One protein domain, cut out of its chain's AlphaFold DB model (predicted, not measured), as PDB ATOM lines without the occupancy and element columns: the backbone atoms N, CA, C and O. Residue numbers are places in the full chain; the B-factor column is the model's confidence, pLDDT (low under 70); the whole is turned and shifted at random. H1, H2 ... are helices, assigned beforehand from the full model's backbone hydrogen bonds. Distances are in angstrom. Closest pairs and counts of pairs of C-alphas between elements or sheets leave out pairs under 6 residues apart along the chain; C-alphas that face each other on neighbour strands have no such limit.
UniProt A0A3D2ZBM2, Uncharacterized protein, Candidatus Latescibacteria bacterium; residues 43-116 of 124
ATOM      1  N   LEU A  43      53.380  39.457 -27.839       78.44
ATOM      2  CA  LEU A  43      52.674  38.993 -29.051       78.44
ATOM      3  C   LEU A  43      52.748  37.475 -29.279       78.44
ATOM      4  O   LEU A  43      51.802  36.886 -29.791       78.44
ATOM      5  N   LEU A  44      53.856  36.825 -28.905       84.75
ATOM      6  CA  LEU A  44      54.049  35.387 -29.137       84.75
ATOM      7  C   LEU A  44      53.014  34.548 -28.381       84.75
ATOM      8  O   LEU A  44      52.471  33.580 -28.914       84.75
ATOM      9  N   ARG A  45      52.719  34.950 -27.144       83.44
ATOM     10  CA  ARG A  45      51.672  34.345 -26.323       83.44
ATOM     11  C   ARG A  45      50.312  34.433 -27.010       83.44
ATOM     12  O   ARG A  45      49.592  33.439 -27.048       83.44
ATOM     13  N   ASP A  46      49.968  35.604 -27.536       83.88
ATOM     14  CA  ASP A  46      48.666  35.830 -28.164       83.88
ATOM     15  C   ASP A  46      48.529  34.994 -29.445       83.88
ATOM     16  O   ASP A  46      47.542  34.278 -29.590       83.88
ATOM     17  N   TYR A  47      49.577  34.923 -30.277       89.31
ATOM     18  CA  TYR A  47      49.587  34.039 -31.449       89.31
ATOM     19  C   TYR A  47      49.410  32.559 -31.097       89.31
ATOM     20  O   TYR A  47      48.712  31.834 -31.803       89.31
ATOM     21  N   LYS A  48      50.024  32.088 -30.006       89.12
ATOM     22  CA  LYS A  48      49.841  30.702 -29.558       89.12
ATOM     23  C   LYS A  48      48.409  30.447 -29.080       89.12
ATOM     24  O   LYS A  48      47.876  29.379 -29.356       89.12
ATOM     25  N   LYS A  49      47.778  31.411 -28.402       88.31
ATOM     26  CA  LYS A  49      46.374  31.297 -27.974       88.31
ATOM     27  C   LYS A  49      45.424  31.273 -29.165       88.31
ATOM     28  O   LYS A  49      44.519  30.445 -29.183       88.31
ATOM     29  N   ASP A  50      45.667  32.116 -30.164       90.50
ATOM     30  CA  ASP A  50      44.904  32.101 -31.412       90.50
ATOM     31  C   ASP A  50      45.055  30.751 -32.125       90.50
ATOM     32  O   ASP A  50      44.066  30.149 -32.545       90.50
ATOM     33  N   LEU A  51      46.280  30.215 -32.182       92.62
ATOM     34  CA  LEU A  51      46.538  28.891 -32.745       92.62
ATOM     35  C   LEU A  51      45.794  27.783 -31.983       92.62
ATOM     36  O   LEU A  51      45.195  26.916 -32.613       92.62
ATOM     37  N   ASP A  52      45.785  27.823 -30.650       91.75
ATOM     38  CA  ASP A  52      45.070  26.842 -29.824       91.75
ATOM     39  C   ASP A  52      43.554  26.907 -30.032       91.75
ATOM     40  O   ASP A  52      42.882  25.872 -30.044       91.75
ATOM     41  N   VAL A  53      43.002  28.108 -30.246       92.88
ATOM     42  CA  VAL A  53      41.598  28.275 -30.645       92.88
ATOM     43  C   VAL A  53      41.358  27.613 -31.997       92.88
ATOM     44  O   VAL A  53      40.436  26.804 -32.100       92.88
ATOM     45  N   PHE A  54      42.192  27.892 -33.006       93.56
ATOM     46  CA  PHE A  54      42.049  27.308 -34.345       93.56
ATOM     47  C   PHE A  54      42.146  25.781 -34.338       93.56
ATOM     48  O   PHE A  54      41.318  25.113 -34.957       93.56
ATOM     49  N   GLN A  55      43.077  25.220 -33.566       93.44
ATOM     50  CA  GLN A  55      43.210  23.773 -33.395       93.44
ATOM     51  C   GLN A  55      41.973  23.158 -32.730       93.44
ATOM     52  O   GLN A  55      41.466  22.139 -33.193       93.44
ATOM     53  N   ARG A  56      41.429  23.795 -31.685       92.25
ATOM     54  CA  ARG A  56      40.203  23.333 -31.010       92.25
ATOM     55  C   ARG A  56      38.978  23.376 -31.912       92.25
ATOM     56  O   ARG A  56      38.121  22.498 -31.827       92.25
ATOM     57  N   ILE A  57      38.880  24.380 -32.782       93.38
ATOM     58  CA  ILE A  57      37.818  24.442 -33.789       93.38
ATOM     59  C   ILE A  57      38.150  23.658 -35.064       93.38
ATOM     60  O   ILE A  57      37.366  23.705 -36.007       93.38
ATOM     61  N   GLY A  58      39.253  22.907 -35.099       92.88
ATOM     62  CA  GLY A  58      39.613  22.049 -36.226       92.88
ATOM     63  C   GLY A  58      39.802  22.799 -37.544       92.88
ATOM     64  O   GLY A  58      39.519  22.228 -38.590       92.88
ATOM     65  N   MET A  59      40.224  24.065 -37.493       93.00
ATOM     66  CA  MET A  59      40.553  24.836 -38.690       93.00
ATOM     67  C   MET A  59      41.980  24.552 -39.140       93.00
ATOM     68  O   MET A  59      42.915  24.535 -38.334       93.00
ATOM     69  N   MET A  60      42.140  24.391 -40.447       93.44
ATOM     70  CA  MET A  60      43.424  24.238 -41.106       93.44
ATOM     71  C   MET A  60      43.909  25.577 -41.680       93.44
ATOM     72  O   MET A  60      43.108  26.446 -42.041       93.44
ATOM     73  N   PRO A  61      45.233  25.779 -41.794       90.88
ATOM     74  CA  PRO A  61      45.775  26.944 -42.480       90.88
ATOM     75  C   PRO A  61      45.258  27.020 -43.922       90.88
ATOM     76  O   PRO A  61      45.429  26.079 -44.694       90.88
ATOM     77  N   GLY A  62      44.667  28.157 -44.288       92.50
ATOM     78  CA  GLY A  62      44.096  28.381 -45.620       92.50
ATOM     79  C   GLY A  62      42.589  28.144 -45.722       92.50
ATOM     80  O   GLY A  62      42.020  28.467 -46.763       92.50
ATOM     81  N   ASP A  63      41.935  27.658 -44.663       92.94
ATOM     82  CA  ASP A  63      40.475  27.553 -44.624       92.94
ATOM     83  C   ASP A  63      39.812  28.931 -44.768       92.94
ATOM     84  O   ASP A  63      40.231  29.924 -44.165       92.94
ATOM     85  N   ILE A  64      38.739  28.980 -45.559       92.94
ATOM     86  CA  ILE A  64      37.935  30.182 -45.783       92.94
ATOM     87  C   ILE A  64      36.516  29.896 -45.299       92.94
ATOM     88  O   ILE A  64      35.875  28.958 -45.766       92.94
ATOM     89  N   MET A  65      36.007  30.728 -44.391       90.19
ATOM     90  CA  MET A  65      34.631  30.641 -43.896       90.19
ATOM     91  C   MET A  65      34.048  32.025 -43.619       90.19
ATOM     92  O   MET A  65      34.779  33.019 -43.540       90.19
ATOM     93  N   ASN A  66      32.728  32.114 -43.446       91.56
ATOM     94  CA  ASN A  66      32.108  33.380 -43.085       91.56
ATOM     95  C   ASN A  66      32.521  33.805 -41.664       91.56
ATOM     96  O   ASN A  66      32.538  32.999 -40.736       91.56
ATOM     97  N   ALA A  67      32.783  35.099 -41.458       89.19
ATOM     98  CA  ALA A  67      33.174  35.625 -40.147       89.19
ATOM     99  C   ALA A  67      32.126  35.354 -39.048       89.19
ATOM    100  O   ALA A  67      32.478  35.106 -37.895       89.19
ATOM    101  N   ARG A  68      30.834  35.375 -39.399       87.12
ATOM    102  CA  ARG A  68      29.742  35.059 -38.473       87.12
ATOM    103  C   ARG A  68      29.770  33.588 -38.069       87.12
ATOM    104  O   ARG A  68      29.629  33.283 -36.889       87.12
ATOM    105  N   GLU A  69      29.972  32.693 -39.030       89.25
ATOM    106  CA  GLU A  69      30.081  31.251 -38.786       89.25
ATOM    107  C   GLU A  69      31.301  30.926 -37.930       89.25
ATOM    108  O   GLU A  69      31.185  30.144 -36.990       89.25
ATOM    109  N   LEU A  70      32.437  31.582 -38.189       90.44
ATOM    110  CA  LEU A  70      33.647  31.439 -37.385       90.44
ATOM    111  C   LEU A  70      33.383  31.805 -35.923       90.44
ATOM    112  O   LEU A  70      33.687  31.027 -35.022       90.44
ATOM    113  N   LEU A  71      32.769  32.967 -35.678       89.50
ATOM    114  CA  LEU A  71      32.424  33.404 -34.324       89.50
ATOM    115  C   LEU A  71      31.469  32.422 -33.637       89.50
ATOM    116  O   LEU A  71      31.701  32.050 -32.487       89.50
ATOM    117  N   MET A  72      30.431  31.956 -34.335       89.88
ATOM    118  CA  MET A  72      29.518  30.942 -33.793       89.88
ATOM    119  C   MET A  72      30.253  29.638 -33.467       89.88
ATOM    120  O   MET A  72      30.023  29.053 -32.410       89.88
ATOM    121  N   LEU A  73      31.164  29.194 -34.334       90.94
ATOM    122  CA  LEU A  73      31.939  27.973 -34.141       90.94
ATOM    123  C   LEU A  73      32.879  28.074 -32.935       90.94
ATOM    124  O   LEU A  73      32.946  27.137 -32.137       90.94
ATOM    125  N   ILE A  74      33.550  29.220 -32.772       91.56
ATOM    126  CA  ILE A  74      34.412  29.508 -31.621       91.56
ATOM    127  C   ILE A  74      33.604  29.407 -30.330       91.56
ATOM    128  O   ILE A  74      33.959  28.620 -29.463       91.56
ATOM    129  N   TYR A  75      32.488  30.129 -30.210       90.81
ATOM    130  CA  TYR A  75      31.691  30.130 -28.977       90.81
ATOM    131  C   TYR A  75      30.926  28.829 -28.713       90.81
ATOM    132  O   TYR A  75      30.526  28.567 -27.575       90.81
ATOM    133  N   LYS A  76      30.711  28.018 -29.755       90.31
ATOM    134  CA  LYS A  76      30.141  26.673 -29.640       90.31
ATOM    135  C   LYS A  76      31.150  25.671 -29.080       90.31
ATOM    136  O   LYS A  76      30.751  24.788 -28.329       90.31
ATOM    137  N   ARG A  77      32.429  25.772 -29.461       91.62
ATOM    138  CA  ARG A  77      33.473  24.799 -29.083       91.62
ATOM    139  C   ARG A  77      34.342  25.228 -27.905       91.62
ATOM    140  O   ARG A  77      34.844  24.365 -27.201       91.62
ATOM    141  N   VAL A  78      34.528  26.527 -27.699       90.94
ATOM    142  CA  VAL A  78      35.272  27.093 -26.571       90.94
ATOM    143  C   VAL A  78      34.242  27.659 -25.603       90.94
ATOM    144  O   VAL A  78      33.603  28.670 -25.888       90.94
ATOM    145  N   THR A  79      34.016  26.975 -24.482       89.25
ATOM    146  CA  THR A  79      32.961  27.376 -23.537       89.25
ATOM    147  C   THR A  79      33.463  28.386 -22.517       89.25
ATOM    148  O   THR A  79      32.707  29.269 -22.110       89.25
ATOM    149  N   SER A  80      34.751  28.301 -22.176       87.75
ATOM    150  CA  SER A  80      35.427  29.171 -21.218       87.75
ATOM    151  C   SER A  80      36.809  29.605 -21.713       87.75
ATOM    152  O   SER A  80      37.525  28.865 -22.389       87.75
ATOM    153  N   THR A  81      37.241  30.796 -21.291       86.50
ATOM    154  CA  THR A  81      38.606  31.294 -21.515       86.50
ATOM    155  C   THR A  81      39.669  30.464 -20.799       86.50
ATOM    156  O   THR A  81      40.827  30.481 -21.216       86.50
ATOM    157  N   THR A  82      39.312  29.728 -19.741       87.56
ATOM    158  CA  THR A  82      40.246  28.867 -18.993       87.56
ATOM    159  C   THR A  82      40.713  27.666 -19.813       87.56
ATOM    160  O   THR A  82      41.823  27.180 -19.610       87.56
ATOM    161  N   GLU A  83      39.927  27.235 -20.798       87.00
ATOM    162  CA  GLU A  83      40.280  26.128 -21.686       87.00
ATOM    163  C   GLU A  83      41.508  26.437 -22.551       87.00
ATOM    164  O   GLU A  83      42.363  25.576 -22.760       87.00
ATOM    165  N   VAL A  84      41.605  27.675 -23.038       88.44
ATOM    166  CA  VAL A  84      42.716  28.130 -23.884       88.44
ATOM    167  C   VAL A  84      43.785  28.807 -23.034       88.44
ATOM    168  O   VAL A  84      44.954  28.442 -23.078       88.44
ATOM    169  N   CYS A  85      43.399  29.781 -22.208       84.31
ATOM    170  CA  CYS A  85      44.364  30.567 -21.447       84.31
ATOM    171  C   CYS A  85      44.956  29.828 -20.240       84.31
ATOM    172  O   CYS A  85      46.025  30.232 -19.799       84.31
ATOM    173  N   GLY A  86      44.279  28.813 -19.697       84.25
ATOM    174  CA  GLY A  86      44.727  28.033 -18.535       84.25
ATOM    175  C   GLY A  86      44.820  26.533 -18.813       84.25
ATOM    176  O   GLY A  86      44.772  25.740 -17.877       84.25
ATOM    177  N   TYR A  87      44.871  26.133 -20.091       84.81
ATOM    178  CA  TYR A  87      44.931  24.732 -20.530       84.81
ATOM    179  C   TYR A  87      43.861  23.815 -19.899       84.81
ATOM    180  O   TYR A  87      44.083  22.622 -19.720       84.81
ATOM    181  N   GLY A  88      42.706  24.367 -19.513       81.12
ATOM    182  CA  GLY A  88      41.639  23.640 -18.813       81.12
ATOM    183  C   GLY A  88      41.889  23.382 -17.322       81.12
ATOM    184  O   GLY A  88      40.965  22.975 -16.628       81.12
ATOM    185  N   THR A  89      43.090  23.662 -16.812       79.94
ATOM    186  CA  THR A  89      43.428  23.541 -15.380       79.94
ATOM    187  C   THR A  89      43.076  24.798 -14.588       79.94
ATOM    188  O   THR A  89      42.837  24.727 -13.390       79.94
ATOM    189  N   GLY A  90      43.020  25.957 -15.256       74.88
ATOM    190  CA  GLY A  90      42.780  27.244 -14.594       74.88
ATOM    191  C   GLY A  90      43.977  27.755 -13.786       74.88
ATOM    192  O   GLY A  90      43.881  28.812 -13.165       74.88
ATOM    193  N   GLU A  91      45.115  27.059 -13.832       77.19
ATOM    194  CA  GLU A  91      46.348  27.461 -13.162       77.19
ATOM    195  C   GLU A  91      47.288  28.187 -14.132       77.19
ATOM    196  O   GLU A  91      47.404  27.844 -15.312       77.19
ATOM    197  N   ALA A  92      47.968  29.223 -13.637       76.75
ATOM    198  CA  ALA A  92      49.013  29.897 -14.396       76.75
ATOM    199  C   ALA A  92      50.300  29.068 -14.306       76.75
ATOM    200  O   ALA A  92      50.927  28.999 -13.251       76.75
ATOM    201  N   THR A  93      50.703  28.449 -15.415       75.50
ATOM    202  CA  THR A  93      51.910  27.609 -15.469       75.50
ATOM    203  C   THR A  93      53.200  28.428 -15.478       75.50
ATOM    204  O   THR A  93      54.253  27.930 -15.096       75.50
ATOM    205  N   SER A  94      53.139  29.684 -15.929       76.44
ATOM    206  CA  SER A  94      54.253  30.628 -15.864       76.44
ATOM    207  C   SER A  94      53.745  32.068 -15.796       76.44
ATOM    208  O   SER A  94      52.561  32.331 -16.031       76.44
ATOM    209  N   ASN A  95      54.637  33.014 -15.487       75.88
ATOM    210  CA  ASN A  95      54.291  34.438 -15.502       75.88
ATOM    211  C   ASN A  95      53.851  34.877 -16.918       75.88
ATOM    212  O   ASN A  95      52.968  35.724 -17.070       75.88
ATOM    213  N   GLU A  96      54.432  34.240 -17.939       73.38
ATOM    214  CA  GLU A  96      54.169  34.528 -19.337       73.38
ATOM    215  C   GLU A  96      52.842  33.921 -19.793       73.38
ATOM    216  O   GLU A  96      52.146  34.456 -20.660       73.38
ATOM    217  N   TRP A  97      52.441  32.817 -19.163       76.06
ATOM    218  CA  TRP A  97      51.192  32.125 -19.436       76.06
ATOM    219  C   TRP A  97      50.159  32.335 -18.327       76.06
ATOM    220  O   TRP A  97      49.657  31.399 -17.706       76.06
ATOM    221  N   SER A  98      49.809  33.602 -18.092       77.50
ATOM    222  CA  SER A  98      48.715  33.957 -17.191       77.50
ATOM    223  C   SER A  98      47.342  33.604 -17.779       77.50
ATOM    224  O   SER A  98      47.065  33.808 -18.978       77.50
ATOM    225  N   VAL A  99      46.449  33.127 -16.906       79.94
ATOM    226  CA  VAL A  99      45.044  32.892 -17.246       79.94
ATOM    227  C   VAL A  99      44.353  34.236 -17.473       79.94
ATOM    228  O   VAL A  99      44.481  35.178 -16.688       79.94
ATOM    229  N   CYS A 100      43.653  34.345 -18.601       75.56
ATOM    230  CA  CYS A 100      43.027  35.584 -19.036       75.56
ATOM    231  C   CYS A 100      41.944  36.007 -18.037       75.56
ATOM    232  O   CYS A 100      40.913  35.352 -17.946       75.56
ATOM    233  N   SER A 101      42.184  37.120 -17.335       70.44
ATOM    234  CA  SER A 101      41.312  37.675 -16.284       70.44
ATOM    235  C   SER A 101      41.248  36.887 -14.969       70.44
ATOM    236  O   SER A 101      40.363  37.152 -14.160       70.44
ATOM    237  N   GLY A 102      42.232  36.018 -14.709       71.31
ATOM    238  CA  GLY A 102      42.367  35.269 -13.456       71.31
ATOM    239  C   GLY A 102      42.029  33.780 -13.597       71.31
ATOM    240  O   GLY A 102      41.676  33.341 -14.687       71.31
ATOM    241  N   PRO A 103      42.168  32.990 -12.515       68.31
ATOM    242  CA  PRO A 103      41.898  31.546 -12.527       68.31
ATOM    243  C   PRO A 103      40.407  31.217 -12.702       68.31
ATOM    244  O   PRO A 103      40.046  30.113 -13.105       68.31
ATOM    245  N   THR A 104      39.535  32.181 -12.411       71.56
ATOM    246  CA  THR A 104      38.084  32.082 -12.580       71.56
ATOM    247  C   THR A 104      37.651  32.572 -13.962       71.56
ATOM    248  O   THR A 104      38.344  33.360 -14.602       71.56
ATOM    249  N   GLU A 105      36.480  32.122 -14.412       73.38
ATOM    250  CA  GLU A 105      35.895  32.480 -15.708       73.38
ATOM    251  C   GLU A 105      35.859  34.000 -15.969       73.38
ATOM    252  O   GLU A 105      35.627  34.817 -15.074       73.38
ATOM    253  N   ASN A 106      36.062  34.391 -17.231       83.31
ATOM    254  CA  ASN A 106      35.963  35.779 -17.662       83.31
ATOM    255  C   ASN A 106      34.494  36.182 -17.898       83.31
ATOM    256  O   ASN A 106      33.875  35.778 -18.883       83.31
ATOM    257  N   ALA A 107      33.962  37.064 -17.047       84.81
ATOM    258  CA  ALA A 107      32.584  37.559 -17.153       84.81
ATOM    259  C   ALA A 107      32.277  38.291 -18.477       84.81
ATOM    260  O   ALA A 107      31.151  38.256 -18.969       84.81
ATOM    261  N   GLY A 108      33.272  38.953 -19.078       85.62
ATOM    262  CA  GLY A 108      33.128  39.589 -20.389       85.62
ATOM    263  C   GLY A 108      32.961  38.571 -21.518       85.62
ATOM    264  O   GLY A 108      32.162  38.794 -22.423       85.62
ATOM    265  N   TYR A 109      33.664  37.439 -21.437       86.38
ATOM    266  CA  TYR A 109      33.535  36.328 -22.378       86.38
ATOM    267  C   TYR A 109      32.183  35.624 -22.238       86.38
ATOM    268  O   TYR A 109      31.506  35.408 -23.241       86.38
ATOM    269  N   ALA A 110      31.751  35.353 -21.002       86.94
ATOM    270  CA  ALA A 110      30.426  34.799 -20.722       86.94
ATOM    271  C   ALA A 110      29.316  35.693 -21.302       86.94
ATOM    272  O   ALA A 110      28.483  35.238 -22.082       86.94
ATOM    273  N   LYS A 111      29.390  37.003 -21.044       87.62
ATOM    274  CA  LYS A 111      28.454  37.979 -21.613       87.62
ATOM    275  C   LYS A 111      28.503  38.026 -23.142       87.62
ATOM    276  O   LYS A 111      27.466  38.139 -23.789       87.62
ATOM    277  N   ALA A 112      29.689  37.948 -23.745       85.75
ATOM    278  CA  ALA A 112      29.816  37.923 -25.199       85.75
ATOM    279  C   ALA A 112      29.119  36.692 -25.800       85.75
ATOM    280  O   ALA A 112      28.420  36.831 -26.803       85.75
ATOM    281  N   ARG A 113      29.218  35.523 -25.154       85.81
ATOM    282  CA  ARG A 113      28.512  34.300 -25.570       85.81
ATOM    283  C   ARG A 113      26.994  34.457 -25.558       85.81
ATOM    284  O   ARG A 113      26.347  33.999 -26.491       85.81
ATOM    285  N   GLU A 114      26.436  35.146 -24.567       86.50
ATOM    286  CA  GLU A 114      24.989  35.414 -24.494       86.50
ATOM    287  C   GLU A 114      24.486  36.270 -25.666       86.50
ATOM    288  O   GLU A 114      23.346  36.127 -26.102       86.50
ATOM    289  N   THR A 115      25.331  37.156 -26.204       82.56
ATOM    290  CA  THR A 115      24.958  38.022 -27.337       82.56
ATOM    291  C   THR A 115      25.002  37.321 -28.693       82.56
ATOM    292  O   THR A 115      24.514  37.864 -29.689       82.56
ATOM    293  N   VAL A 116      25.592  36.127 -28.762       77.12
ATOM    294  CA  VAL A 116      25.739  35.385 -30.013       77.12
ATOM    295  C   VAL A 116      24.412  34.723 -30.341       77.12
ATOM    296  O   VAL A 116      24.035  33.698 -29.780       77.12
TER     297      VAL A 116
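What this domain is: This is residues 43 to 116 of the 124 residues of an uncharacterized protein of Candidatus Latescibacteria bacterium (UniProt A0A3D2ZBM2). The longest helix, H1, lies on one side and H4 on the opposite side, with H2 and the short H3 between them; contacts between the helices are few. Loops make the two ends of the long axis: residues 62 to 67 stick out at one end, and the long link from H3 to H4 swings out at the other. The printed part has 74 residues with four named helices, H1, H2, H3 and H4 along the chain, and no named strand; the class is all helix. The whole is compact, with a radius of gyration of the C-alphas of 12.8 A and spans of 35 by 28 by 19 A.

Where its parts are: H1, residues 43 to 56, is 20.1 A long and begins at C-alpha 43, (52.674, 38.993, -29.051). H2, residues 67 to 77, measures 15.5 A. H3, residues 81 to 85, measures 5.8 A. H4, residues 107 to 115, measures 12.7 A and ends at C-alpha 115, (24.958, 38.022, -27.337).

How they stand to each other: H1 touches H3 with residues 49 to 53 alone; their closest C-alphas, of Lys 49 and Val 84, are 6.3 A apart. H1 and H2 are close but not clearly touching, about perpendicular at 78 degrees, with the C-alphas of Arg 56 and Arg 77 closest at 7.2 A. H2 and H4 are close but not clearly touching, at a steep tilt of 59 degrees, opposite ways; the C-alphas of Tyr 75 and Arg 113 are closest at 6.3 A. H3 and H4 are also close but not clearly touching, with the C-alphas of Thr 81 and Tyr 109 closest at 7.2 A. H1 and H4 are apart. In H1, H2, H3 and H4 every O i to N i+4 pair is within hydrogen-bond range.

The domain as a whole: The two C-alphas farthest apart, of Asn 66 and Asn 95, are 35.4 A apart. The printed part has no cut. The link from H3 to H4, 21 residues, is long. Residue 103 is under 70 in pLDDT; the mean of the printed part is 85.4.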